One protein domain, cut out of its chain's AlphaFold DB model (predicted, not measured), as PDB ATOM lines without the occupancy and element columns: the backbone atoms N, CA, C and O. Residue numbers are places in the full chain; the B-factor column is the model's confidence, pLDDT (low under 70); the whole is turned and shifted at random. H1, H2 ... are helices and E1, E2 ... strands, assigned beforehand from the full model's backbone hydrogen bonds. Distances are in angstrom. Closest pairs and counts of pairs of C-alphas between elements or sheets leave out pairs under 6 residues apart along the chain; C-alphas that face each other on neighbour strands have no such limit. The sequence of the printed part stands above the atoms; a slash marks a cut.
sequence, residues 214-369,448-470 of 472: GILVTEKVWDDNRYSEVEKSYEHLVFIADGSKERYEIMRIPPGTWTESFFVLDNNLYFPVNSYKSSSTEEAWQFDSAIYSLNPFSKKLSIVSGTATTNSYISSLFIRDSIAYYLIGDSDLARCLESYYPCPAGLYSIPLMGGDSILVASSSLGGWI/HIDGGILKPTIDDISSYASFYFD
ATOM      1  N   GLY A 214      13.746  16.401  32.850       92.19
ATOM      2  CA  GLY A 214      14.238  15.030  32.926       92.19
ATOM      3  C   GLY A 214      13.217  14.005  32.477       92.19
ATOM      4  O   GLY A 214      12.292  14.297  31.721       92.19
ATOM      5  N   ILE A 215      13.373  12.782  32.960       91.69
ATOM      6  CA  ILE A 215      12.555  11.640  32.574       91.69
ATOM      7  C   ILE A 215      11.988  10.965  33.822       91.69
ATOM      8  O   ILE A 215      12.689  10.765  34.813       91.69
ATOM      9  N   LEU A 216      10.711  10.592  33.757       90.12
ATOM     10  CA  LEU A 216      10.069   9.673  34.682       90.12
ATOM     11  C   LEU A 216      10.035   8.271  34.108       90.12
ATOM     12  O   LEU A 216       9.578   8.054  32.984       90.12
ATOM     13  N   VAL A 217      10.424   7.323  34.942       87.94
ATOM     14  CA  VAL A 217      10.243   5.892  34.714       87.94
ATOM     15  C   VAL A 217       9.614   5.276  35.953       87.94
ATOM     16  O   VAL A 217       9.593   5.888  37.024       87.94
ATOM     17  N   THR A 218       9.112   4.056  35.823       83.69
ATOM     18  CA  THR A 218       8.800   3.241  36.993       83.69
ATOM     19  C   THR A 218       9.803   2.110  37.110       83.69
ATOM     20  O   THR A 218      10.316   1.588  36.115       83.69
ATOM     21  N   GLU A 219      10.099   1.741  38.348       81.38
ATOM     22  CA  GLU A 219      10.961   0.608  38.649       81.38
ATOM     23  C   GLU A 219      10.269  -0.309  39.646       81.38
ATOM     24  O   GLU A 219       9.765   0.132  40.681       81.38
ATOM     25  N   LYS A 220      10.248  -1.603  39.331       77.00
ATOM     26  CA  LYS A 220       9.631  -2.613  40.178       77.00
ATOM     27  C   LYS A 220      10.639  -3.196  41.156       77.00
ATOM     28  O   LYS A 220      11.701  -3.696  40.774       77.00
ATOM     29  N   VAL A 221      10.263  -3.197  42.426       73.38
ATOM     30  CA  VAL A 221      10.937  -3.941  43.482       73.38
ATOM     31  C   VAL A 221      10.233  -5.277  43.636       73.38
ATOM     32  O   VAL A 221       9.220  -5.373  44.316       73.38
ATOM     33  N   TRP A 222      10.781  -6.308  42.997       63.34
ATOM     34  CA  TRP A 222      10.394  -7.700  43.225       63.34
ATOM     35  C   TRP A 222      10.833  -8.177  44.604       63.34
ATOM     36  O   TRP A 222      12.025  -8.413  44.809       63.34
ATOM     37  N   ASP A 223       9.907  -8.325  45.542       59.06
ATOM     38  CA  ASP A 223      10.222  -9.105  46.733       59.06
ATOM     39  C   ASP A 223      10.260 -10.586  46.355       59.06
ATOM     40  O   ASP A 223       9.227 -11.237  46.224       59.06
ATOM     41  N   ASP A 224      11.463 -11.095  46.112       51.34
ATOM     42  CA  ASP A 224      11.705 -12.513  45.879       51.34
ATOM     43  C   ASP A 224      11.887 -13.193  47.240       51.34
ATOM     44  O   ASP A 224      12.999 -13.560  47.622       51.34
ATOM     45  N   ASN A 225      10.819 -13.260  48.046       48.75
ATOM     46  CA  ASN A 225      10.924 -13.853  49.375       48.75
ATOM     47  C   ASN A 225      10.482 -15.317  49.415       48.75
ATOM     48  O   ASN A 225       9.359 -15.696  49.087       48.75
ATOM     49  N   ARG A 226      11.430 -16.107  49.928       43.44
ATOM     50  CA  ARG A 226      11.500 -17.534  50.280       43.44
ATOM     51  C   ARG A 226      10.283 -18.189  50.968       43.44
ATOM     52  O   ARG A 226      10.414 -19.340  51.374       43.44
ATOM     53  N   TYR A 227       9.138 -17.519  51.120       41.44
ATOM     54  CA  TYR A 227       8.015 -17.983  51.948       41.44
ATOM     55  C   TYR A 227       6.614 -17.567  51.463       41.44
ATOM     56  O   TYR A 227       5.723 -17.383  52.284       41.44
ATOM     57  N   SER A 228       6.376 -17.459  50.153       42.12
ATOM     58  CA  SER A 228       5.004 -17.354  49.600       42.12
ATOM     59  C   SER A 228       4.210 -16.091  49.990       42.12
ATOM     60  O   SER A 228       3.031 -15.985  49.657       42.12
ATOM     61  N   GLU A 229       4.829 -15.116  50.656       43.00
ATOM     62  CA  GLU A 229       4.209 -13.838  51.005       43.00
ATOM     63  C   GLU A 229       4.557 -12.798  49.934       43.00
ATOM     64  O   GLU A 229       5.612 -12.172  49.952       43.00
ATOM     65  N   VAL A 230       3.641 -12.601  48.987       48.06
ATOM     66  CA  VAL A 230       3.718 -11.622  47.880       48.06
ATOM     67  C   VAL A 230       3.735 -10.152  48.381       48.06
ATOM     68  O   VAL A 230       3.828  -9.208  47.597       48.06
ATOM     69  N   GLU A 231       3.673  -9.922  49.697       49.25
ATOM     70  CA  GLU A 231       3.273  -8.651  50.318       49.25
ATOM     71  C   GLU A 231       4.309  -7.511  50.308       49.25
ATOM     72  O   GLU A 231       3.929  -6.382  50.620       49.25
ATOM     73  N   LYS A 232       5.582  -7.722  49.926       52.84
ATOM     74  CA  LYS A 232       6.566  -6.611  49.877       52.84
ATOM     75  C   LYS A 232       7.011  -6.192  48.484       52.84
ATOM     76  O   LYS A 232       7.907  -5.354  48.380       52.84
ATOM     77  N   SER A 233       6.411  -6.719  47.418       62.31
ATOM     78  CA  SER A 233       6.657  -6.135  46.100       62.31
ATOM     79  C   SER A 233       6.038  -4.739  46.055       62.31
ATOM     80  O   SER A 233       4.877  -4.563  46.413       62.31
ATOM     81  N   TYR A 234       6.806  -3.736  45.642       71.25
ATOM     82  CA  TYR A 234       6.313  -2.376  45.424       71.25
ATOM     83  C   TYR A 234       6.960  -1.780  44.184       71.25
ATOM     84  O   TYR A 234       7.933  -2.305  43.649       71.25
ATOM     85  N   GLU A 235       6.403  -0.681  43.706       80.38
ATOM     86  CA  GLU A 235       6.908   0.022  42.536       80.38
ATOM     87  C   GLU A 235       7.312   1.438  42.940       80.38
ATOM     88  O   GLU A 235       6.704   2.057  43.817       80.38
ATOM     89  N   HIS A 236       8.361   1.952  42.313       85.38
ATOM     90  CA  HIS A 236       8.814   3.323  42.472       85.38
ATOM     91  C   HIS A 236       8.425   4.133  41.250       85.38
ATOM     92  O   HIS A 236       8.610   3.671  40.126       85.38
ATOM     93  N   LEU A 237       7.989   5.370  41.467       89.25
ATOM     94  CA  LEU A 237       8.085   6.402  40.448       89.25
ATOM     95  C   LEU A 237       9.440   7.099  40.599       89.25
ATOM     96  O   LEU A 237       9.718   7.718  41.631       89.25
ATOM     97  N   VAL A 238      10.275   6.983  39.571       91.00
ATOM     98  CA  VAL A 238      11.680   7.390  39.578       91.00
ATOM     99  C   VAL A 238      11.896   8.543  38.606       91.00
ATOM    100  O   VAL A 238      11.358   8.539  37.502       91.00
ATOM    101  N   PHE A 239      12.702   9.520  39.015       92.12
ATOM    102  CA  PHE A 239      13.115  10.668  38.218       92.12
ATOM    103  C   PHE A 239      14.602  10.610  37.886       92.12
ATOM    104  O   PHE A 239      15.437  10.403  38.768       92.12
ATOM    105  N   ILE A 240      14.920  10.865  36.622       91.19
ATOM    106  CA  ILE A 240      16.281  11.004  36.110       91.19
ATOM    107  C   ILE A 240      16.376  12.393  35.485       91.19
ATOM    108  O   ILE A 240      15.732  12.655  34.472       91.19
ATOM    109  N   ALA A 241      17.130  13.297  36.107       91.06
ATOM    110  CA  ALA A 241      17.312  14.648  35.578       91.06
ATOM    111  C   ALA A 241      18.063  14.621  34.236       91.06
ATOM    112  O   ALA A 241      18.920  13.759  34.024       91.06
ATOM    113  N   ASP A 242      17.784  15.579  33.349       87.75
ATOM    114  CA  ASP A 242      18.470  15.663  32.054       87.75
ATOM    115  C   ASP A 242      19.997  15.728  32.228       87.75
ATOM    116  O   ASP A 242      20.530  16.529  32.998       87.75
ATOM    117  N   GLY A 243      20.714  14.864  31.504       84.62
ATOM    118  CA  GLY A 243      22.173  14.752  31.584       84.62
ATOM    119  C   GLY A 243      22.708  14.073  32.853       84.62
ATOM    120  O   GLY A 243      23.926  13.969  33.004       84.62
ATOM    121  N   SER A 244      21.838  13.594  33.746       85.94
ATOM    122  CA  SER A 244      22.226  12.856  34.950       85.94
ATOM    123  C   SER A 244      22.181  11.341  34.741       85.94
ATOM    124  O   SER A 244      21.351  10.819  33.999       85.94
ATOM    125  N   LYS A 245      23.070  10.624  35.436       81.19
ATOM    126  CA  LYS A 245      23.009   9.159  35.600       81.19
ATOM    127  C   LYS A 245      22.349   8.748  36.920       81.19
ATOM    128  O   LYS A 245      22.157   7.563  37.165       81.19
ATOM    129  N   GLU A 246      22.050   9.712  37.786       86.69
ATOM    130  CA  GLU A 246      21.415   9.468  39.076       86.69
ATOM    131  C   GLU A 246      19.913   9.276  38.927       86.69
ATOM    132  O   GLU A 246      19.257   9.955  38.133       86.69
ATOM    133  N   ARG A 247      19.368   8.373  39.739       88.88
ATOM    134  CA  ARG A 247      17.942   8.064  39.754       88.88
ATOM    135  C   ARG A 247      17.378   8.344  41.133       88.88
ATOM    136  O   ARG A 247      17.823   7.743  42.102       88.88
ATOM    137  N   TYR A 248      16.391   9.223  41.211       91.44
ATOM    138  CA  TYR A 248      15.780   9.649  42.466       91.44
ATOM    139  C   TYR A 248      14.364   9.107  42.591       91.44
ATOM    140  O   TYR A 248      13.609   9.101  41.621       91.44
ATOM    141  N   GLU A 249      13.963   8.710  43.792       92.38
ATOM    142  CA  GLU A 249      12.581   8.326  44.051       92.38
ATOM    143  C   GLU A 249      11.735   9.586  44.256       92.38
ATOM    144  O   GLU A 249      12.038  10.457  45.071       92.38
ATOM    145  N   ILE A 250      10.622   9.686  43.537       92.88
ATOM    146  CA  ILE A 250       9.599  10.692  43.832       92.88
ATOM    147  C   ILE A 250       8.709  10.163  44.947       92.88
ATOM    148  O   ILE A 250       8.483  10.841  45.955       92.88
ATOM    149  N   MET A 251       8.186   8.956  44.738       90.69
ATOM    150  CA  MET A 251       7.386   8.212  45.698       90.69
ATOM    151  C   MET A 251       7.242   6.752  45.275       90.69
ATOM    152  O   MET A 251       7.340   6.418  44.093       90.69
ATOM    153  N   ARG A 252       6.897   5.904  46.240       87.75
ATOM    154  CA  ARG A 252       6.356   4.570  45.977       87.75
ATOM    155  C   ARG A 252       4.923   4.662  45.463       87.75
ATOM    156  O   ARG A 252       4.146   5.498  45.932       87.75
ATOM    157  N   ILE A 253       4.573   3.778  44.541       83.75
ATOM    158  CA  ILE A 253       3.217   3.601  44.022       83.75
ATOM    159  C   ILE A 253       2.687   2.211  44.420       83.75
ATOM    160  O   ILE A 253       3.490   1.303  44.668       83.75
ATOM    161  N   PRO A 254       1.358   2.040  44.570       77.94
ATOM    162  CA  PRO A 254       0.781   0.769  44.994       77.94
ATOM    163  C   PRO A 254       1.169  -0.391  44.066       77.94
ATOM    164  O   PRO A 254       1.220  -0.189  42.853       77.94
ATOM    165  N   PRO A 255       1.397  -1.599  44.608       65.69
ATOM    166  CA  PRO A 255       1.671  -2.771  43.792       65.69
ATOM    167  C   PRO A 255       0.436  -3.211  43.009       65.69
ATOM    168  O   PRO A 255      -0.705  -2.914  43.372       65.69
ATOM    169  N   GLY A 256       0.669  -3.981  41.953       57.31
ATOM    170  CA  GLY A 256      -0.407  -4.532  41.143       57.31
ATOM    171  C   GLY A 256      -0.862  -3.602  40.026       57.31
ATOM    172  O   GLY A 256      -2.012  -3.692  39.587       57.31
ATOM    173  N   THR A 257       0.045  -2.770  39.507       58.00
ATOM    174  CA  THR A 257      -0.103  -2.151  38.184       58.00
ATOM    175  C   THR A 257       0.204  -3.194  37.094       58.00
ATOM    176  O   THR A 257       0.997  -2.984  36.190       58.00
ATOM    177  N   TRP A 258      -0.427  -4.375  37.172       49.59
ATOM    178  CA  TRP A 258      -0.138  -5.565  36.346       49.59
ATOM    179  C   TRP A 258      -0.166  -5.318  34.827       49.59
ATOM    180  O   TRP A 258       0.342  -6.127  34.060       49.59
ATOM    181  N   THR A 259      -0.760  -4.209  34.392       50.59
ATOM    182  CA  THR A 259      -0.829  -3.784  32.991       50.59
ATOM    183  C   THR A 259       0.354  -2.930  32.544       50.59
ATOM    184  O   THR A 259       0.408  -2.566  31.370       50.59
ATOM    185  N   GLU A 260       1.269  -2.584  33.456       65.06
ATOM    186  CA  GLU A 260       2.461  -1.760  33.229       65.06
ATOM    187  C   GLU A 260       2.153  -0.477  32.435       65.06
ATOM    188  O   GLU A 260       3.033   0.082  31.804       65.06
ATOM    189  N   SER A 261       0.899  -0.011  32.424       75.12
ATOM    190  CA  SER A 261       0.399   1.002  31.494       75.12
ATOM    191  C   SER A 261      -0.238   2.152  32.260       75.12
ATOM    192  O   SER A 261      -1.308   2.011  32.852       75.12
ATOM    193  N   PHE A 262       0.411   3.308  32.229       85.44
ATOM    194  CA  PHE A 262      -0.068   4.538  32.846       85.44
ATOM    195  C   PHE A 262      -0.683   5.444  31.789       85.44
ATOM    196  O   PHE A 262      -0.081   5.686  30.749       85.44
ATOM    197  N   PHE A 263      -1.845   6.017  32.067       88.50
ATOM    198  CA  PHE A 263      -2.455   7.028  31.210       88.50
ATOM    199  C   PHE A 263      -2.139   8.421  31.733       88.50
ATOM    200  O   PHE A 263      -2.297   8.696  32.917       88.50
ATOM    201  N   VAL A 264      -1.711   9.312  30.851       88.56
ATOM    202  CA  VAL A 264      -1.298  10.671  31.168       88.56
ATOM    203  C   VAL A 264      -2.344  11.647  30.648       88.56
ATOM    204  O   VAL A 264      -2.554  11.763  29.439       88.56
ATOM    205  N   LEU A 265      -2.970  12.382  31.567       88.75
ATOM    206  CA  LEU A 265      -3.892  13.476  31.263       88.75
ATOM    207  C   LEU A 265      -3.738  14.584  32.312       88.75
ATOM    208  O   LEU A 265      -3.738  14.319  33.512       88.75
ATOM    209  N   ASP A 266      -3.594  15.834  31.866       87.12
ATOM    210  CA  ASP A 266      -3.510  17.017  32.741       87.12
ATOM    211  C   ASP A 266      -2.484  16.900  33.885       87.12
ATOM    212  O   ASP A 266      -2.775  17.220  35.036       87.12
ATOM    213  N   ASN A 267      -1.266  16.438  33.574       89.69
ATOM    214  CA  ASN A 267      -0.196  16.181  34.551       89.69
ATOM    215  C   ASN A 267      -0.545  15.137  35.630       89.69
ATOM    216  O   ASN A 267       0.131  15.070  36.659       89.69
ATOM    217  N   ASN A 268      -1.577  14.323  35.415       92.31
ATOM    218  CA  ASN A 268      -1.903  13.181  36.254       92.31
ATOM    219  C   ASN A 268      -1.613  11.880  35.509       92.31
ATOM    220  O   ASN A 268      -1.824  11.779  34.301       92.31
ATOM    221  N   LEU A 269      -1.142  10.896  36.265       91.31
ATOM    222  CA  LEU A 269      -0.998   9.508  35.866       91.31
ATOM    223  C   LEU A 269      -2.212   8.739  36.383       91.31
ATOM    224  O   LEU A 269      -2.510   8.797  37.576       91.31
ATOM    225  N   TYR A 270      -2.878   8.001  35.509       91.19
ATOM    226  CA  TYR A 270      -4.016   7.155  35.833       91.19
ATOM    227  C   TYR A 270      -3.677   5.699  35.562       91.19
ATOM    228  O   TYR A 270      -3.147   5.369  34.502       91.19
ATOM    229  N   PHE A 271      -3.981   4.831  36.518       89.81
ATOM    230  CA  PHE A 271      -3.649   3.414  36.427       89.81
ATOM    231  C   PHE A 271      -4.560   2.583  37.337       89.81
ATOM    232  O   PHE A 271      -5.021   3.080  38.373       89.81
ATOM    233  N   PRO A 272      -4.853   1.326  36.967       90.38
ATOM    234  CA  PRO A 272      -5.531   0.399  37.857       90.38
ATOM    235  C   PRO A 272      -4.575  -0.088  38.952       90.38
ATOM    236  O   PRO A 272      -3.389  -0.304  38.712       90.38
ATOM    237  N   VAL A 273      -5.110  -0.295  40.150       88.25
ATOM    238  CA  VAL A 273      -4.417  -0.954  41.261       88.25
ATOM    239  C   VAL A 273      -5.265  -2.132  41.702       88.25
ATOM    240  O   VAL A 273      -6.438  -1.952  42.027       88.25
ATOM    241  N   ASN A 274      -4.654  -3.313  41.747       87.25
ATOM    242  CA  ASN A 274      -5.269  -4.551  42.215       87.25
ATOM    243  C   ASN A 274      -4.541  -5.023  43.479       87.25
ATOM    244  O   ASN A 274      -3.487  -5.655  43.405       87.25
ATOM    245  N   SER A 275      -5.092  -4.684  44.644       82.88
ATOM    246  CA  SER A 275      -4.512  -5.009  45.948       82.88
ATOM    247  C   SER A 275      -4.873  -6.433  46.346       82.88
ATOM    248  O   SER A 275      -6.037  -6.709  46.635       82.88
ATOM    249  N   TYR A 276      -3.885  -7.324  46.393       78.88
ATOM    250  CA  TYR A 276      -4.085  -8.675  46.911       78.88
ATOM    251  C   TYR A 276      -4.430  -8.632  48.404       78.88
ATOM    252  O   TYR A 276      -3.799  -7.922  49.190       78.88
ATOM    253  N   LYS A 277      -5.443  -9.397  48.799       75.88
ATOM    254  CA  LYS A 277      -5.798  -9.671  50.185       75.88
ATOM    255  C   LYS A 277      -5.379 -11.102  50.473       75.88
ATOM    256  O   LYS A 277      -5.983 -12.032  49.950       75.88
ATOM    257  N   SER A 278      -4.356 -11.271  51.310       62.06
ATOM    258  CA  SER A 278      -3.996 -12.586  51.835       62.06
ATOM    259  C   SER A 278      -5.215 -13.185  52.545       62.06
ATOM    260  O   SER A 278      -5.652 -12.675  53.581       62.06
ATOM    261  N   SER A 279      -5.823 -14.220  51.960       55.16
ATOM    262  CA  SER A 279      -6.881 -14.970  52.627       55.16
ATOM    263  C   SER A 279      -6.239 -15.991  53.558       55.16
ATOM    264  O   SER A 279      -5.402 -16.786  53.144       55.16
ATOM    265  N   SER A 280      -6.687 -16.041  54.813       51.78
ATOM    266  CA  SER A 280      -6.261 -17.029  55.820       51.78
ATOM    267  C   SER A 280      -6.656 -18.483  55.493       51.78
ATOM    268  O   SER A 280      -6.572 -19.360  56.348       51.78
ATOM    269  N   THR A 281      -7.146 -18.732  54.282       52.59
ATOM    270  CA  THR A 281      -7.567 -20.022  53.739       52.59
ATOM    271  C   THR A 281      -6.918 -20.156  52.366       52.59
ATOM    272  O   THR A 281      -7.069 -19.257  51.544       52.59
ATOM    273  N   GLU A 282      -6.200 -21.248  52.126       52.84
ATOM    274  CA  GLU A 282      -5.279 -21.469  50.993       52.84
ATOM    275  C   GLU A 282      -5.916 -21.451  49.579       52.84
ATOM    276  O   GLU A 282      -5.217 -21.700  48.602       52.84
ATOM    277  N   GLU A 283      -7.215 -21.163  49.419       54.53
ATOM    278  CA  GLU A 283      -7.956 -21.533  48.198       54.53
ATOM    279  C   GLU A 283      -8.538 -20.390  47.345       54.53
ATOM    280  O   GLU A 283      -9.019 -20.672  46.247       54.53
ATOM    281  N   ALA A 284      -8.487 -19.113  47.748       63.47
ATOM    282  CA  ALA A 284      -9.077 -18.035  46.940       63.47
ATOM    283  C   ALA A 284      -8.154 -16.821  46.794       63.47
ATOM    284  O   ALA A 284      -7.878 -16.114  47.759       63.47
ATOM    285  N   TRP A 285      -7.719 -16.541  45.560       73.69
ATOM    286  CA  TRP A 285      -7.085 -15.265  45.241       73.69
ATOM    287  C   TRP A 285      -8.129 -14.166  45.407       73.69
ATOM    288  O   TRP A 285      -9.101 -14.127  44.657       73.69
ATOM    289  N   GLN A 286      -7.945 -13.289  46.388       84.88
ATOM    290  CA  GLN A 286      -8.861 -12.185  46.637       84.88
ATOM    291  C   GLN A 286      -8.159 -10.862  46.349       84.88
ATOM    292  O   GLN A 286      -7.108 -10.575  46.919       84.88
ATOM    293  N   PHE A 287      -8.750 -10.043  45.484       86.56
ATOM    294  CA  PHE A 287      -8.255  -8.709  45.167       86.56
ATOM    295  C   PHE A 287      -9.305  -7.654  45.495       86.56
ATOM    296  O   PHE A 287     -10.501  -7.867  45.315       86.56
ATOM    297  N   ASP A 288      -8.846  -6.492  45.938       89.75
ATOM    298  CA  ASP A 288      -9.630  -5.263  45.901       89.75
ATOM    299  C   ASP A 288      -9.039  -4.360  44.821       89.75
ATOM    300  O   ASP A 288      -7.824  -4.131  44.794       89.75
ATOM    301  N   SER A 289      -9.883  -3.833  43.938       91.50
ATOM    302  CA  SER A 289      -9.439  -3.046  42.791       91.50
ATOM    303  C   SER A 289      -9.977  -1.620  42.823       91.50
ATOM    304  O   SER A 289     -11.058  -1.354  43.353       91.50
ATOM    305  N   ALA A 290      -9.206  -0.678  42.284       93.81
ATOM    306  CA  ALA A 290      -9.663   0.683  42.015       93.81
ATOM    307  C   ALA A 290      -8.803   1.343  40.930       93.81
ATOM    308  O   ALA A 290      -7.676   0.916  40.672       93.81
ATOM    309  N   ILE A 291      -9.301   2.430  40.339       93.94
ATOM    310  CA  ILE A 291      -8.494   3.300  39.477       93.94
ATOM    311  C   ILE A 291      -7.909   4.410  40.340       93.94
ATOM    312  O   ILE A 291      -8.628   5.094  41.072       93.94
ATOM    313  N   TYR A 292      -6.602   4.610  40.235       93.56
ATOM    314  CA  TYR A 292      -5.883   5.662  40.936       93.56
ATOM    315  C   TYR A 292      -5.518   6.792  39.980       93.56
ATOM    316  O   TYR A 292      -5.281   6.576  38.796       93.56
ATOM    317  N   SER A 293      -5.469   8.003  40.530       93.94
ATOM    318  CA  SER A 293      -4.898   9.200  39.925       93.94
ATOM    319  C   SER A 293      -3.718   9.647  40.775       93.94
ATOM    320  O   SER A 293      -3.839   9.773  41.998       93.94
ATOM    321  N   LEU A 294      -2.597   9.930  40.126       93.00
ATOM    322  CA  LEU A 294      -1.362  10.378  40.749       93.00
ATOM    323  C   LEU A 294      -0.846  11.635  40.060       93.00
ATOM    324  O   LEU A 294      -0.534  11.614  38.874       93.00
ATOM    325  N   ASN A 295      -0.664  12.706  40.821       93.88
ATOM    326  CA  ASN A 295       0.079  13.868  40.353       93.88
ATOM    327  C   ASN A 295       1.529  13.800  40.875       93.88
ATOM    328  O   ASN A 295       1.729  13.936  42.087       93.88
ATOM    329  N   PRO A 296       2.545  13.624  40.011       92.69
ATOM    330  CA  PRO A 296       3.924  13.404  40.452       92.69
ATOM    331  C   PRO A 296       4.579  14.653  41.066       92.69
ATOM    332  O   PRO A 296       5.486  14.524  41.883       92.69
ATOM    333  N   PHE A 297       4.092  15.856  40.744       93.44
ATOM    334  CA  PHE A 297       4.605  17.117  41.299       93.44
ATOM    335  C   PHE A 297       4.131  17.356  42.733       93.44
ATOM    336  O   PHE A 297       4.908  17.714  43.611       93.44
ATOM    337  N   SER A 298       2.845  17.124  42.994       93.44
ATOM    338  CA  SER A 298       2.262  17.278  44.335       93.44
ATOM    339  C   SER A 298       2.352  16.015  45.193       93.44
ATOM    340  O   SER A 298       1.996  16.061  46.371       93.44
ATOM    341  N   LYS A 299       2.777  14.885  44.609       91.94
ATOM    342  CA  LYS A 299       2.774  13.541  45.220       91.94
ATOM    343  C   LYS A 299       1.403  13.121  45.755       91.94
ATOM    344  O   LYS A 299       1.288  12.281  46.647       91.94
ATOM    345  N   LYS A 300       0.339  13.728  45.225       93.75
ATOM    346  CA  LYS A 300      -1.028  13.431  45.633       93.75
ATOM    347  C   LYS A 300      -1.511  12.209  44.868       93.75
ATOM    348  O   LYS A 300      -1.744  12.279  43.662       93.75
ATOM    349  N   LEU A 301      -1.680  11.118  45.605       91.88
ATOM    350  CA  LEU A 301      -2.316   9.892  45.152       91.88
ATOM    351  C   LEU A 301      -3.761   9.861  45.661       91.88
ATOM    352  O   LEU A 301      -4.016  10.108  46.841       91.88
ATOM    353  N   SER A 302      -4.712   9.565  44.783       94.31
ATOM    354  CA  SER A 302      -6.126   9.453  45.148       94.31
ATOM    355  C   SER A 302      -6.845   8.429  44.288       94.31
ATOM    356  O   SER A 302      -6.538   8.285  43.109       94.31
ATOM    357  N   ILE A 303      -7.845   7.773  44.865       94.44
ATOM    358  CA  ILE A 303      -8.755   6.894  44.131       94.44
ATOM    359  C   ILE A 303      -9.729   7.755  43.314       94.44
ATOM    360  O   ILE A 303     -10.298   8.717  43.837       94.44
ATOM    361  N   VAL A 304      -9.956   7.392  42.051       96.00
ATOM    362  CA  VAL A 304     -11.062   7.933  41.252       96.00
ATOM    363  C   VAL A 304     -12.365   7.468  41.902       96.00
ATOM    364  O   VAL A 304     -12.662   6.272  41.957       96.00
ATOM    365  N   SER A 305     -13.115   8.415  42.468       95.88
ATOM    366  CA  SER A 305     -14.295   8.117  43.291       95.88
ATOM    367  C   SER A 305     -15.330   7.318  42.497       95.88
ATOM    368  O   SER A 305     -15.658   7.705  41.382       95.88
ATOM    369  N   GLY A 306     -15.835   6.225  43.076       93.81
ATOM    370  CA  GLY A 306     -16.779   5.305  42.421       93.81
ATOM    371  C   GLY A 306     -16.146   4.052  41.805       93.81
ATOM    372  O   GLY A 306     -16.871   3.146  41.416       93.81
ATOM    373  N   THR A 307     -14.811   3.955  41.756       95.44
ATOM    374  CA  THR A 307     -14.122   2.796  41.146       95.44
ATOM    375  C   THR A 307     -13.692   1.719  42.140       95.44
ATOM    376  O   THR A 307     -13.449   0.584  41.734       95.44
ATOM    377  N   ALA A 308     -13.596   2.050  43.431       95.06
ATOM    378  CA  ALA A 308     -13.159   1.106  44.456       95.06
ATOM    379  C   ALA A 308     -14.173  -0.027  44.634       95.06
ATOM    380  O   ALA A 308     -15.309   0.214  45.044       95.06
ATOM    381  N   THR A 309     -13.738  -1.254  44.359       94.38
ATOM    382  CA  THR A 309     -14.583  -2.448  44.366       94.38
ATOM    383  C   THR A 309     -13.874  -3.589  45.095       94.38
ATOM    384  O   THR A 309     -12.700  -3.874  44.856       94.38
ATOM    385  N   THR A 310     -14.581  -4.254  46.009       92.69
ATOM    386  CA  THR A 310     -14.056  -5.406  46.758       92.69
ATOM    387  C   THR A 310     -14.221  -6.706  45.984       92.69
ATOM    388  O   THR A 310     -15.209  -6.845  45.267       92.69
ATOM    389  N   ASN A 311     -13.332  -7.678  46.199       91.38
ATOM    390  CA  ASN A 311     -13.356  -8.977  45.508       91.38
ATOM    391  C   ASN A 311     -13.429  -8.838  43.974       91.38
ATOM    392  O   ASN A 311     -14.253  -9.464  43.311       91.38
ATOM    393  N   SER A 312     -12.590  -7.972  43.419       92.44
ATOM    394  CA  SER A 312     -12.605  -7.626  42.005       92.44
ATOM    395  C   SER A 312     -11.203  -7.401  41.463       92.44
ATOM    396  O   SER A 312     -10.269  -7.120  42.214       92.44
ATOM    397  N   TYR A 313     -11.074  -7.483  40.145       91.38
ATOM    398  CA  TYR A 313      -9.831  -7.251  39.428       91.38
ATOM    399  C   TYR A 313     -10.091  -6.379  38.199       91.38
ATOM    400  O   TYR A 313     -10.931  -6.716  37.363       91.38
ATOM    401  N   ILE A 314      -9.365  -5.263  38.083       93.12
ATOM    402  CA  ILE A 314      -9.364  -4.415  36.888       93.12
ATOM    403  C   ILE A 314      -8.211  -4.860  35.998       93.12
ATOM    404  O   ILE A 314      -7.043  -4.636  36.325       93.12
ATOM    405  N   SER A 315      -8.541  -5.471  34.865       90.50
ATOM    406  CA  SER A 315      -7.559  -6.008  33.921       90.50
ATOM    407  C   SER A 315      -7.094  -5.000  32.880       90.50
ATOM    408  O   SER A 315      -6.038  -5.176  32.281       90.50
ATOM    409  N   SER A 316      -7.856  -3.927  32.658       90.12
ATOM    410  CA  SER A 316      -7.497  -2.903  31.683       90.12
ATOM    411  C   SER A 316      -8.153  -1.567  31.975       90.12
ATOM    412  O   SER A 316      -9.276  -1.513  32.475       90.12
ATOM    413  N   LEU A 317      -7.455  -0.497  31.608       90.75
ATOM    414  CA  LEU A 317      -7.912   0.884  31.646       90.75
ATOM    415  C   LEU A 317      -7.680   1.502  30.265       90.75
ATOM    416  O   LEU A 317      -6.681   1.208  29.616       90.75
ATOM    417  N   PHE A 318      -8.591   2.365  29.838       89.44
ATOM    418  CA  PHE A 318      -8.505   3.173  28.633       89.44
ATOM    419  C   PHE A 318      -9.149   4.533  28.903       89.44
ATOM    420  O   PHE A 318     -10.279   4.591  29.380       89.44
ATOM    421  N   ILE A 319      -8.457   5.636  28.617       89.44
ATOM    422  CA  ILE A 319      -8.984   6.992  28.834       89.44
ATOM    423  C   ILE A 319      -9.249   7.671  27.496       89.44
ATOM    424  O   ILE A 319      -8.405   7.639  26.603       89.44
ATOM    425  N   ARG A 320     -10.423   8.298  27.386       86.75
ATOM    426  CA  ARG A 320     -10.820   9.135  26.253       86.75
ATOM    427  C   ARG A 320     -11.771  10.226  26.728       86.75
ATOM    428  O   ARG A 320     -12.726   9.925  27.439       86.75
ATOM    429  N   ASP A 321     -11.540  11.468  26.311       86.56
ATOM    430  CA  ASP A 321     -12.407  12.619  26.612       86.56
ATOM    431  C   ASP A 321     -12.684  12.791  28.125       86.56
ATOM    432  O   ASP A 321     -13.817  13.038  28.544       86.56
ATOM    433  N   SER A 322     -11.660  12.616  28.970       90.50
ATOM    434  CA  SER A 322     -11.779  12.650  30.442       90.50
ATOM    435  C   SER A 322     -12.727  11.597  31.048       90.50
ATOM    436  O   SER A 322     -13.183  11.739  32.190       90.50
ATOM    437  N   ILE A 323     -13.007  10.520  30.308       93.56
ATOM    438  CA  ILE A 323     -13.765   9.348  30.754       93.56
ATOM    439  C   ILE A 323     -12.816   8.147  30.783       93.56
ATOM    440  O   ILE A 323     -12.135   7.853  29.801       93.56
ATOM    441  N   ALA A 324     -12.784   7.445  31.914       93.62
ATOM    442  CA  ALA A 324     -12.124   6.154  32.040       93.62
ATOM    443  C   ALA A 324     -13.085   5.040  31.631       93.62
ATOM    444  O   ALA A 324     -14.176   4.920  32.182       93.62
ATOM    445  N   TYR A 325     -12.643   4.200  30.710       94.38
ATOM    446  CA  TYR A 325     -13.241   2.927  30.343       94.38
ATOM    447  C   TYR A 325     -12.364   1.817  30.899       94.38
ATOM    448  O   TYR A 325     -11.147   1.858  30.733       94.38
ATOM    449  N   TYR A 326     -12.943   0.840  31.581       94.31
ATOM    450  CA  TYR A 326     -12.149  -0.190  32.241       94.31
ATOM    451  C   TYR A 326     -12.858  -1.537  32.254       94.31
ATOM    452  O   TYR A 326     -14.084  -1.615  32.366       94.31
ATOM    453  N   LEU A 327     -12.061  -2.593  32.108       94.69
ATOM    454  CA  LEU A 327     -12.510  -3.975  32.199       94.69
ATOM    455  C   LEU A 327     -12.365  -4.430  33.647       94.69
ATOM    456  O   LEU A 327     -11.269  -4.366  34.202       94.69
ATOM    457  N   ILE A 328     -13.464  -4.872  34.248       94.62
ATOM    458  CA  ILE A 328     -13.495  -5.358  35.628       94.62
ATOM    459  C   ILE A 328     -14.306  -6.649  35.726       94.62
ATOM    460  O   ILE A 328     -15.361  -6.794  35.104       94.62
ATOM    461  N   GLY A 329     -13.805  -7.588  36.516       93.88
ATOM    462  CA  GLY A 329     -14.503  -8.809  36.911       93.88
ATOM    463  C   GLY A 329     -14.245  -9.120  38.381       93.88
ATOM    464  O   GLY A 329     -13.586  -8.343  39.074       93.88
ATOM    465  N   ASP A 330     -14.748 -10.259  38.847       92.62
ATOM    466  CA  ASP A 330     -14.427 -10.772  40.182       92.62
ATOM    467  C   ASP A 330     -12.929 -11.124  40.284       92.62
ATOM    468  O   ASP A 330     -12.240 -11.239  39.269       92.62
ATOM    469  N   SER A 331     -12.410 -11.335  41.498       89.31
ATOM    470  CA  SER A 331     -10.987 -11.671  41.725       89.31
ATOM    471  C   SER A 331     -10.480 -12.868  40.904       89.31
ATOM    472  O   SER A 331      -9.306 -12.913  40.538       89.31
ATOM    473  N   ASP A 332     -11.365 -13.810  40.561       88.19
ATOM    474  CA  ASP A 332     -11.068 -14.960  39.698       88.19
ATOM    475  C   ASP A 332     -10.594 -14.568  38.289       88.19
ATOM    476  O   ASP A 332      -9.910 -15.358  37.631       88.19
ATOM    477  N   LEU A 333     -10.909 -13.350  37.829       88.81
ATOM    478  CA  LEU A 333     -10.415 -12.818  36.562       88.81
ATOM    479  C   LEU A 333      -8.880 -12.801  36.526       88.81
ATOM    480  O   LEU A 333      -8.313 -13.141  35.493       88.81
ATOM    481  N   ALA A 334      -8.209 -12.494  37.642       84.44
ATOM    482  CA  ALA A 334      -6.746 -12.485  37.718       84.44
ATOM    483  C   ALA A 334      -6.149 -13.848  37.330       84.44
ATOM    484  O   ALA A 334      -5.313 -13.934  36.437       84.44
ATOM    485  N   ARG A 335      -6.657 -14.928  37.939       80.12
ATOM    486  CA  ARG A 335      -6.235 -16.309  37.651       80.12
ATOM    487  C   ARG A 335      -6.644 -16.752  36.249       80.12
ATOM    488  O   ARG A 335      -5.916 -17.482  35.578       80.12
ATOM    489  N   CYS A 336      -7.829 -16.339  35.811       85.81
ATOM    490  CA  CYS A 336      -8.298 -16.655  34.473       85.81
ATOM    491  C   CYS A 336      -7.330 -16.112  33.415       85.81
ATOM    492  O   CYS A 336      -6.991 -16.828  32.478       85.81
ATOM    493  N   LEU A 337      -6.850 -14.875  33.578       84.50
ATOM    494  CA  LEU A 337      -5.960 -14.222  32.614       84.50
ATOM    495  C   LEU A 337      -4.583 -14.886  32.498       84.50
ATOM    496  O   LEU A 337      -3.935 -14.741  31.465       84.50
ATOM    497  N   GLU A 338      -4.169 -15.656  33.504       75.31
ATOM    498  CA  GLU A 338      -2.978 -16.514  33.441       75.31
ATOM    499  C   GLU A 338      -3.219 -17.820  32.657       75.31
ATOM    500  O   GLU A 338      -2.284 -18.570  32.383       75.31
ATOM    501  N   SER A 339      -4.468 -18.117  32.293       72.06
ATOM    502  CA  SER A 339      -4.872 -19.375  31.666       72.06
ATOM    503  C   SER A 339      -5.155 -19.246  30.161       72.06
ATOM    504  O   SER A 339      -5.430 -18.173  29.630       72.06
ATOM    505  N   TYR A 340      -5.160 -20.387  29.460       68.56
ATOM    506  CA  TYR A 340      -5.314 -20.470  28.002       68.56
ATOM    507  C   TYR A 340      -6.775 -20.411  27.499       68.56
ATOM    508  O   TYR A 340      -7.154 -21.144  26.581       68.56
ATOM    509  N   TYR A 341      -7.643 -19.594  28.100       73.94
ATOM    510  CA  TYR A 341      -9.046 -19.494  27.677       73.94
ATOM    511  C   TYR A 341      -9.618 -18.072  27.795       73.94
ATOM    512  O   TYR A 341      -9.094 -17.254  28.549       73.94
ATOM    513  N   PRO A 342     -10.696 -17.749  27.044       78.56
ATOM    514  CA  PRO A 342     -11.336 -16.441  27.121       78.56
ATOM    515  C   PRO A 342     -11.878 -16.160  28.522       78.56
ATOM    516  O   PRO A 342     -12.664 -16.943  29.059       78.56
ATOM    517  N   CYS A 343     -11.493 -15.016  29.074       86.94
ATOM    518  CA  CYS A 343     -11.895 -14.587  30.405       86.94
ATOM    519  C   CYS A 343     -12.958 -13.501  30.312       86.94
ATOM    520  O   CYS A 343     -12.690 -12.486  29.679       86.94
ATOM    521  N   PRO A 344     -14.155 -13.663  30.896       90.00
ATOM    522  CA  PRO A 344     -15.171 -12.624  30.844       90.00
ATOM    523  C   PRO A 344     -14.880 -11.504  31.855       90.00
ATOM    524  O   PRO A 344     -14.578 -11.762  33.017       90.00
ATOM    525  N   ALA A 345     -15.056 -10.260  31.426       94.06
ATOM    526  CA  ALA A 345     -15.122  -9.070  32.268       94.06
ATOM    527  C   ALA A 345     -16.270  -8.162  31.803       94.06
ATOM    528  O   ALA A 345     -16.703  -8.227  30.650       94.06
ATOM    529  N   GLY A 346     -16.765  -7.297  32.683       96.19
ATOM    530  CA  GLY A 346     -17.649  -6.202  32.296       96.19
ATOM    531  C   GLY A 346     -16.837  -4.990  31.847       96.19
ATOM    532  O   GLY A 346     -15.854  -4.636  32.497       96.19
ATOM    533  N   LEU A 347     -17.265  -4.325  30.771       96.88
ATOM    534  CA  LEU A 347     -16.737  -3.012  30.400       96.88
ATOM    535  C   LEU A 347     -17.572  -1.936  31.087       96.88
ATOM    536  O   LEU A 347     -18.779  -1.837  30.849       96.88
ATOM    537  N   TYR A 348     -16.923  -1.102  31.888       97.38
ATOM    538  CA  TYR A 348     -17.534   0.037  32.562       97.38
ATOM    539  C   TYR A 348     -16.926   1.344  32.076       97.38
ATOM    540  O   TYR A 348     -15.825   1.368  31.528       97.38
ATOM    541  N   SER A 349     -17.657   2.435  32.280       96.88
ATOM    542  CA  SER A 349     -17.180   3.794  32.054       96.88
ATOM    543  C   SER A 349     -17.467   4.677  33.260       96.88
ATOM    544  O   SER A 349     -18.493   4.506  33.920       96.88
ATOM    545  N   ILE A 350     -16.575   5.618  33.548       97.38
ATOM    546  CA  ILE A 350     -16.733   6.585  34.633       97.38
ATOM    547  C   ILE A 350     -16.004   7.895  34.289       97.38
ATOM    548  O   ILE A 350     -14.897   7.855  33.746       97.38
ATOM    549  N   PRO A 351     -16.572   9.075  34.592       96.19
ATOM    550  CA  PRO A 351     -15.822  10.326  34.522       96.19
ATOM    551  C   PRO A 351     -14.598  10.292  35.450       96.19
ATOM    552  O   PRO A 351     -14.700   9.853  36.595       96.19
ATOM    553  N   LEU A 352     -13.453  10.826  35.015       93.06
ATOM    554  CA  LEU A 352     -12.240  10.873  35.855       93.06
ATOM    555  C   LEU A 352     -12.394  11.745  37.109       93.06
ATOM    556  O   LEU A 352     -11.651  11.582  38.075       93.06
ATOM    557  N   MET A 353     -13.375  12.650  37.116       92.38
ATOM    558  CA  MET A 353     -13.751  13.429  38.300       92.38
ATOM    559  C   MET A 353     -14.554  12.623  39.339       92.38
ATOM    560  O   MET A 353     -14.852  13.142  40.413       92.38
ATOM    561  N   GLY A 354     -14.874  11.363  39.032       91.69
ATOM    562  CA  GLY A 354     -15.666  10.452  39.848       91.69
ATOM    563  C   GLY A 354     -17.164  10.492  39.543       91.69
ATOM    564  O   GLY A 354     -17.631  11.268  38.707       91.69
ATOM    565  N   GLY A 355     -17.914   9.636  40.234       92.75
ATOM    566  CA  GLY A 355     -19.362   9.492  40.081       92.75
ATOM    567  C   GLY A 355     -19.784   8.028  40.108       92.75
ATOM    568  O   GLY A 355     -19.076   7.191  40.666       92.75
ATOM    569  N   ASP A 356     -20.922   7.727  39.492       93.38
ATOM    570  CA  ASP A 356     -21.392   6.353  39.335       93.38
ATOM    571  C   ASP A 356     -20.809   5.733  38.063       93.38
ATOM    572  O   ASP A 356     -20.861   6.329  36.982       93.38
ATOM    573  N   SER A 357     -20.283   4.515  38.182       94.38
ATOM    574  CA  SER A 357     -19.845   3.742  37.024       94.38
ATOM    575  C   SER A 357     -21.039   3.285  36.191       94.38
ATOM    576  O   SER A 357     -22.012   2.732  36.702       94.38
ATOM    577  N   ILE A 358     -20.939   3.467  34.878       96.31
ATOM    578  CA  ILE A 358     -21.953   3.061  33.909       96.31
ATOM    579  C   ILE A 358     -21.479   1.785  33.225       96.31
ATOM    580  O   ILE A 358     -20.403   1.760  32.623       96.31
ATOM    581  N   LEU A 359     -22.305   0.742  33.279       96.06
ATOM    582  CA  LEU A 359     -22.069  -0.484  32.531       96.06
ATOM    583  C   LEU A 359     -22.196  -0.212  31.027       96.06
ATOM    584  O   LEU A 359     -23.270   0.137  30.538       96.06
ATOM    585  N   VAL A 360     -21.104  -0.406  30.293       96.00
ATOM    586  CA  VAL A 360     -21.061  -0.286  28.831       96.00
ATOM    587  C   VAL A 360     -21.409  -1.623  28.184       96.00
ATOM    588  O   VAL A 360     -22.200  -1.643  27.244       96.00
ATOM    589  N   ALA A 361     -20.863  -2.732  28.695       95.69
ATOM    590  CA  ALA A 361     -21.193  -4.095  28.272       95.69
ATOM    591  C   ALA A 361     -21.067  -5.082  29.443       95.69
ATOM    592  O   ALA A 361     -20.083  -5.053  30.177       95.69
ATOM    593  N   SER A 362     -22.059  -5.965  29.605       90.06
ATOM    594  CA  SER A 362     -22.170  -6.890  30.748       90.06
ATOM    595  C   SER A 362     -21.208  -8.074  30.711       90.06
ATOM    596  O   SER A 362     -20.908  -8.649  31.750       90.06
ATOM    597  N   SER A 363     -20.771  -8.477  29.523       86.69
ATOM    598  CA  SER A 363     -19.809  -9.555  29.329       86.69
ATOM    599  C   SER A 363     -19.004  -9.246  28.078       86.69
ATOM    600  O   SER A 363     -19.573  -8.919  27.035       86.69
ATOM    601  N   SER A 364     -17.692  -9.259  28.241       89.38
ATOM    602  CA  SER A 364     -16.712  -8.924  27.224       89.38
ATOM    603  C   SER A 364     -15.399  -9.635  27.512       89.38
ATOM    604  O   SER A 364     -15.162 -10.052  28.645       89.38
ATOM    605  N   LEU A 365     -14.534  -9.759  26.513       89.38
ATOM    606  CA  LEU A 365     -13.184 -10.264  26.709       89.38
ATOM    607  C   LEU A 365     -12.398  -9.408  27.721       89.38
ATOM    608  O   LEU A 365     -12.146  -8.227  27.507       89.38
ATOM    609  N   GLY A 366     -11.982 -10.024  28.819       86.62
ATOM    610  CA  GLY A 366     -11.386  -9.388  29.987       86.62
ATOM    611  C   GLY A 366      -9.884  -9.168  29.917       86.62
ATOM    612  O   GLY A 366      -9.298  -8.900  30.955       86.62
ATOM    613  N   GLY A 367      -9.252  -9.300  28.749       87.62
ATOM    614  CA  GLY A 367      -7.827  -9.013  28.568       87.62
ATOM    615  C   GLY A 367      -7.540  -7.512  28.642       87.62
ATOM    616  O   GLY A 367      -7.537  -6.924  29.716       87.62
ATOM    617  N   TRP A 368      -7.310  -6.878  27.496       86.88
ATOM    618  CA  TRP A 368      -7.046  -5.446  27.393       86.88
ATOM    619  C   TRP A 368      -7.957  -4.744  26.391       86.88
ATOM    620  O   TRP A 368      -8.433  -5.330  25.416       86.88
ATOM    621  N   ILE A 369      -8.144  -3.446  26.608       89.06
ATOM    622  CA  ILE A 369      -8.779  -2.535  25.660       89.06
ATOM    623  C   ILE A 369      -7.706  -2.083  24.659       89.06
ATOM    624  O   ILE A 369      -6.737  -1.432  25.030       89.06
ATOM    625  N   HIS A 448       8.782  12.305  29.533       90.75
ATOM    626  CA  HIS A 448       9.622  13.488  29.674       90.75
ATOM    627  C   HIS A 448       8.916  14.550  30.532       90.75
ATOM    628  O   HIS A 448       7.723  14.810  30.364       90.75
ATOM    629  N   ILE A 449       9.649  15.174  31.449       91.25
ATOM    630  CA  ILE A 449       9.216  16.359  32.187       91.25
ATOM    631  C   ILE A 449       9.949  17.556  31.607       91.25
ATOM    632  O   ILE A 449      11.174  17.558  31.569       91.25
ATOM    633  N   ASP A 450       9.197  18.590  31.245       89.69
ATOM    634  CA  ASP A 450       9.753  19.888  30.868       89.69
ATOM    635  C   ASP A 450       8.808  21.004  31.325       89.69
ATOM    636  O   ASP A 450       7.620  21.016  30.979       89.69
ATOM    637  N   GLY A 451       9.325  21.921  32.144       83.06
ATOM    638  CA  GLY A 451       8.573  23.070  32.646       83.06
ATOM    639  C   GLY A 451       7.404  22.700  33.567       83.06
ATOM    640  O   GLY A 451       6.386  23.391  33.577       83.06
ATOM    641  N   GLY A 452       7.500  21.583  34.300       81.94
ATOM    642  CA  GLY A 452       6.405  21.082  35.142       81.94
ATOM    643  C   GLY A 452       5.250  20.437  34.368       81.94
ATOM    644  O   GLY A 452       4.126  20.366  34.870       81.94
ATOM    645  N   ILE A 453       5.497  20.005  33.129       89.50
ATOM    646  CA  ILE A 453       4.504  19.371  32.259       89.50
ATOM    647  C   ILE A 453       4.982  17.971  31.884       89.50
ATOM    648  O   ILE A 453       6.143  17.790  31.525       89.50
ATOM    649  N   LEU A 454       4.073  16.998  31.943       90.75
ATOM    650  CA  LEU A 454       4.311  15.635  31.469       90.75
ATOM    651  C   LEU A 454       4.152  15.574  29.945       90.75
ATOM    652  O   LEU A 454       3.112  15.962  29.408       90.75
ATOM    653  N   LYS A 455       5.173  15.076  29.247       87.94
ATOM    654  CA  LYS A 455       5.239  14.964  27.784       87.94
ATOM    655  C   LYS A 455       5.694  13.557  27.374       87.94
ATOM    656  O   LYS A 455       6.445  12.930  28.119       87.94
ATOM    657  N   PRO A 456       5.285  13.043  26.203       83.25
ATOM    658  CA  PRO A 456       5.809  11.773  25.713       83.25
ATOM    659  C   PRO A 456       7.325  11.866  25.517       83.25
ATOM    660  O   PRO A 456       7.819  12.875  25.011       83.25
ATOM    661  N   THR A 457       8.059  10.822  25.910       79.75
ATOM    662  CA  THR A 457       9.452  10.666  25.470       79.75
ATOM    663  C   THR A 457       9.489  10.273  23.991       79.75
ATOM    664  O   THR A 457       8.558   9.647  23.478       79.75
ATOM    665  N   ILE A 458      10.570  10.634  23.306       67.69
ATOM    666  CA  ILE A 458      10.842  10.211  21.923       67.69
ATOM    667  C   ILE A 458      11.794   9.001  21.911       67.69
ATOM    668  O   ILE A 458      11.819   8.249  20.938       67.69
ATOM    669  N   ASP A 459      12.519   8.774  23.007       63.19
ATOM    670  CA  ASP A 459      13.566   7.761  23.096       63.19
ATOM    671  C   ASP A 459      13.057   6.457  23.723       63.19
ATOM    672  O   ASP A 459      12.319   6.467  24.713       63.19
ATOM    673  N   ASP A 460      13.482   5.322  23.163       59.06
ATOM    674  CA  ASP A 460      13.246   4.015  23.772       59.06
ATOM    675  C   ASP A 460      14.199   3.840  24.962       59.06
ATOM    676  O   ASP A 460      15.416   3.737  24.800       59.06
ATOM    677  N   ILE A 461      13.640   3.846  26.169       61.78
ATOM    678  CA  ILE A 461      14.382   3.666  27.416       61.78
ATOM    679  C   ILE A 461      14.054   2.277  27.949       61.78
ATOM    680  O   ILE A 461      12.899   1.862  27.958       61.78
ATOM    681  N   SER A 462      15.063   1.531  28.396       56.81
ATOM    682  CA  SER A 462      14.873   0.209  28.995       56.81
ATOM    683  C   SER A 462      14.247   0.326  30.396       56.81
ATOM    684  O   SER A 462      14.957   0.317  31.401       56.81
ATOM    685  N   SER A 463      12.926   0.464  30.465       61.47
ATOM    686  CA  SER A 463      12.132   0.510  31.703       61.47
ATOM    687  C   SER A 463      10.946  -0.461  31.649       61.47
ATOM    688  O   SER A 463      10.542  -0.917  30.579       61.47
ATOM    689  N   TYR A 464      10.411  -0.789  32.831       62.94
ATOM    690  CA  TYR A 464       9.369  -1.805  33.068       62.94
ATOM    691  C   TYR A 464       7.936  -1.257  32.983       62.94
ATOM    692  O   TYR A 464       7.011  -1.849  33.527       62.94
ATOM    693  N   ALA A 465       7.736  -0.098  32.355       68.31
ATOM    694  CA  ALA A 465       6.403   0.445  32.146       68.31
ATOM    695  C   ALA A 465       6.258   1.106  30.794       68.31
ATOM    696  O   ALA A 465       7.225   1.460  30.132       68.31
ATOM    697  N   SER A 466       5.000   1.269  30.438       71.31
ATOM    698  CA  SER A 466       4.443   1.939  29.295       71.31
ATOM    699  C   SER A 466       3.571   3.095  29.784       71.31
ATOM    700  O   SER A 466       2.825   2.991  30.753       71.31
ATOM    701  N   PHE A 467       3.646   4.222  29.102       79.00
ATOM    702  CA  PHE A 467       2.850   5.407  29.358       79.00
ATOM    703  C   PHE A 467       2.104   5.765  28.080       79.00
ATOM    704  O   PHE A 467       2.630   5.590  26.985       79.00
ATOM    705  N   TYR A 468       0.885   6.252  28.236       81.56
ATOM    706  CA  TYR A 468      -0.043   6.581  27.169       81.56
ATOM    707  C   TYR A 468      -0.510   8.015  27.336       81.56
ATOM    708  O   TYR A 468      -0.961   8.378  28.417       81.56
ATOM    709  N   PHE A 469      -0.467   8.825  26.283       80.12
ATOM    710  CA  PHE A 469      -0.880  10.224  26.358       80.12
ATOM    711  C   PHE A 469      -2.239  10.426  25.698       80.12
ATOM    712  O   PHE A 469      -2.462  10.023  24.552       80.12
ATOM    713  N   ASP A 470      -3.153  11.081  26.411       76.44
ATOM    714  CA  ASP A 470      -4.401  11.525  25.797       76.44
ATOM    715  C   ASP A 470      -4.162  12.808  24.982       76.44
ATOM    716  O   ASP A 470      -3.437  13.719  25.402       76.44
TER     717      ASP A 470
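What this domain is: This is residues 214 to 369 and 448 to 470 of the 472 residues of an uncharacterized protein of Candidatus Vogelbacteria bacterium GWA1_51_14 (UniProt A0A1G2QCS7). Three strongly twisted sheets stack face to face in a row, with E7 E6 E5 E4 E14 in the middle, only just strongly twisted, the curled sheet E3 E2 E1 E12 E13 over one face and E8 E9 E10 E11 over the other. The short helix H1 packs beside the strands of the last sheet. The printed part has 179 residues, with nine strands, H1, then five more strands; the class is mostly strand. The middle sheet is mixed, the other two antiparallel. The whole is compact, with a radius of gyration of the C-alphas of 16.8 A and spans of 49 by 44 by 29 A.

How they stand to each other: E1, residues 214 to 221, E2, 234 to 241, and E3, 248 to 253, form a meander, each strand the antiparallel neighbour of the one before; N 217 and O 238 are 3.0 A apart, N 250 and O 237 2.9 A. A second meander is E4, 261 to 265, E5, 268 to 277, E6, 286 to 295, and E7, 300 to 303, with N 273 and O 290 of E5 and E6 2.9 A apart. Next come E8, 312 to 320, and E9, 323 to 330, a hairpin with N 318 and O 325 2.8 A apart. The closest C-alphas of E6 and E8 are those of Ser 289 and Tyr 313, 5.4 A. H1, residues 332 to 337, is on the sheet of E8 at a height of 7.5 A, over none of its strands, and has every O i to N i+4 pair within hydrogen-bond range. E10, 344 to 351, is antiparallel to E9, with N 348 and O 326 2.9 A apart, and forms a hairpin with E11, 358 to 365. After the cut, E12, 448 to 450, is antiparallel to E1, with N 449 and O 214 2.8 A apart, and forms a hairpin with E13, 453 to 456. E14, 466 to 469, is parallel to E4, with N 468 and O 262 2.8 A apart.

Where its parts are: E1 begins at C-alpha 214, (14.238, 15.030, 32.926), and is 22.0 A long. E5 is 27.0 A long and E6 28.3 A. E8 bends by 62 degrees at residue 315, and E11 by 64 degrees at residue 362. E14 ends at C-alpha 469, (-0.880, 10.224, 26.358).

The domain as a whole: The C-alphas of Gly 243 and Thr 281, the two farthest apart, are 50.8 A apart. Residues 370 to 447 are not printed; C-alphas 369 and 448 are 24.7 A apart across this cut. The link from E1 to E2 is long. Mean pLDDT of the printed part is 82.5; residues 222 to 233, 255 to 260, 278 to 284, 340 and 458 to 465 are under 70.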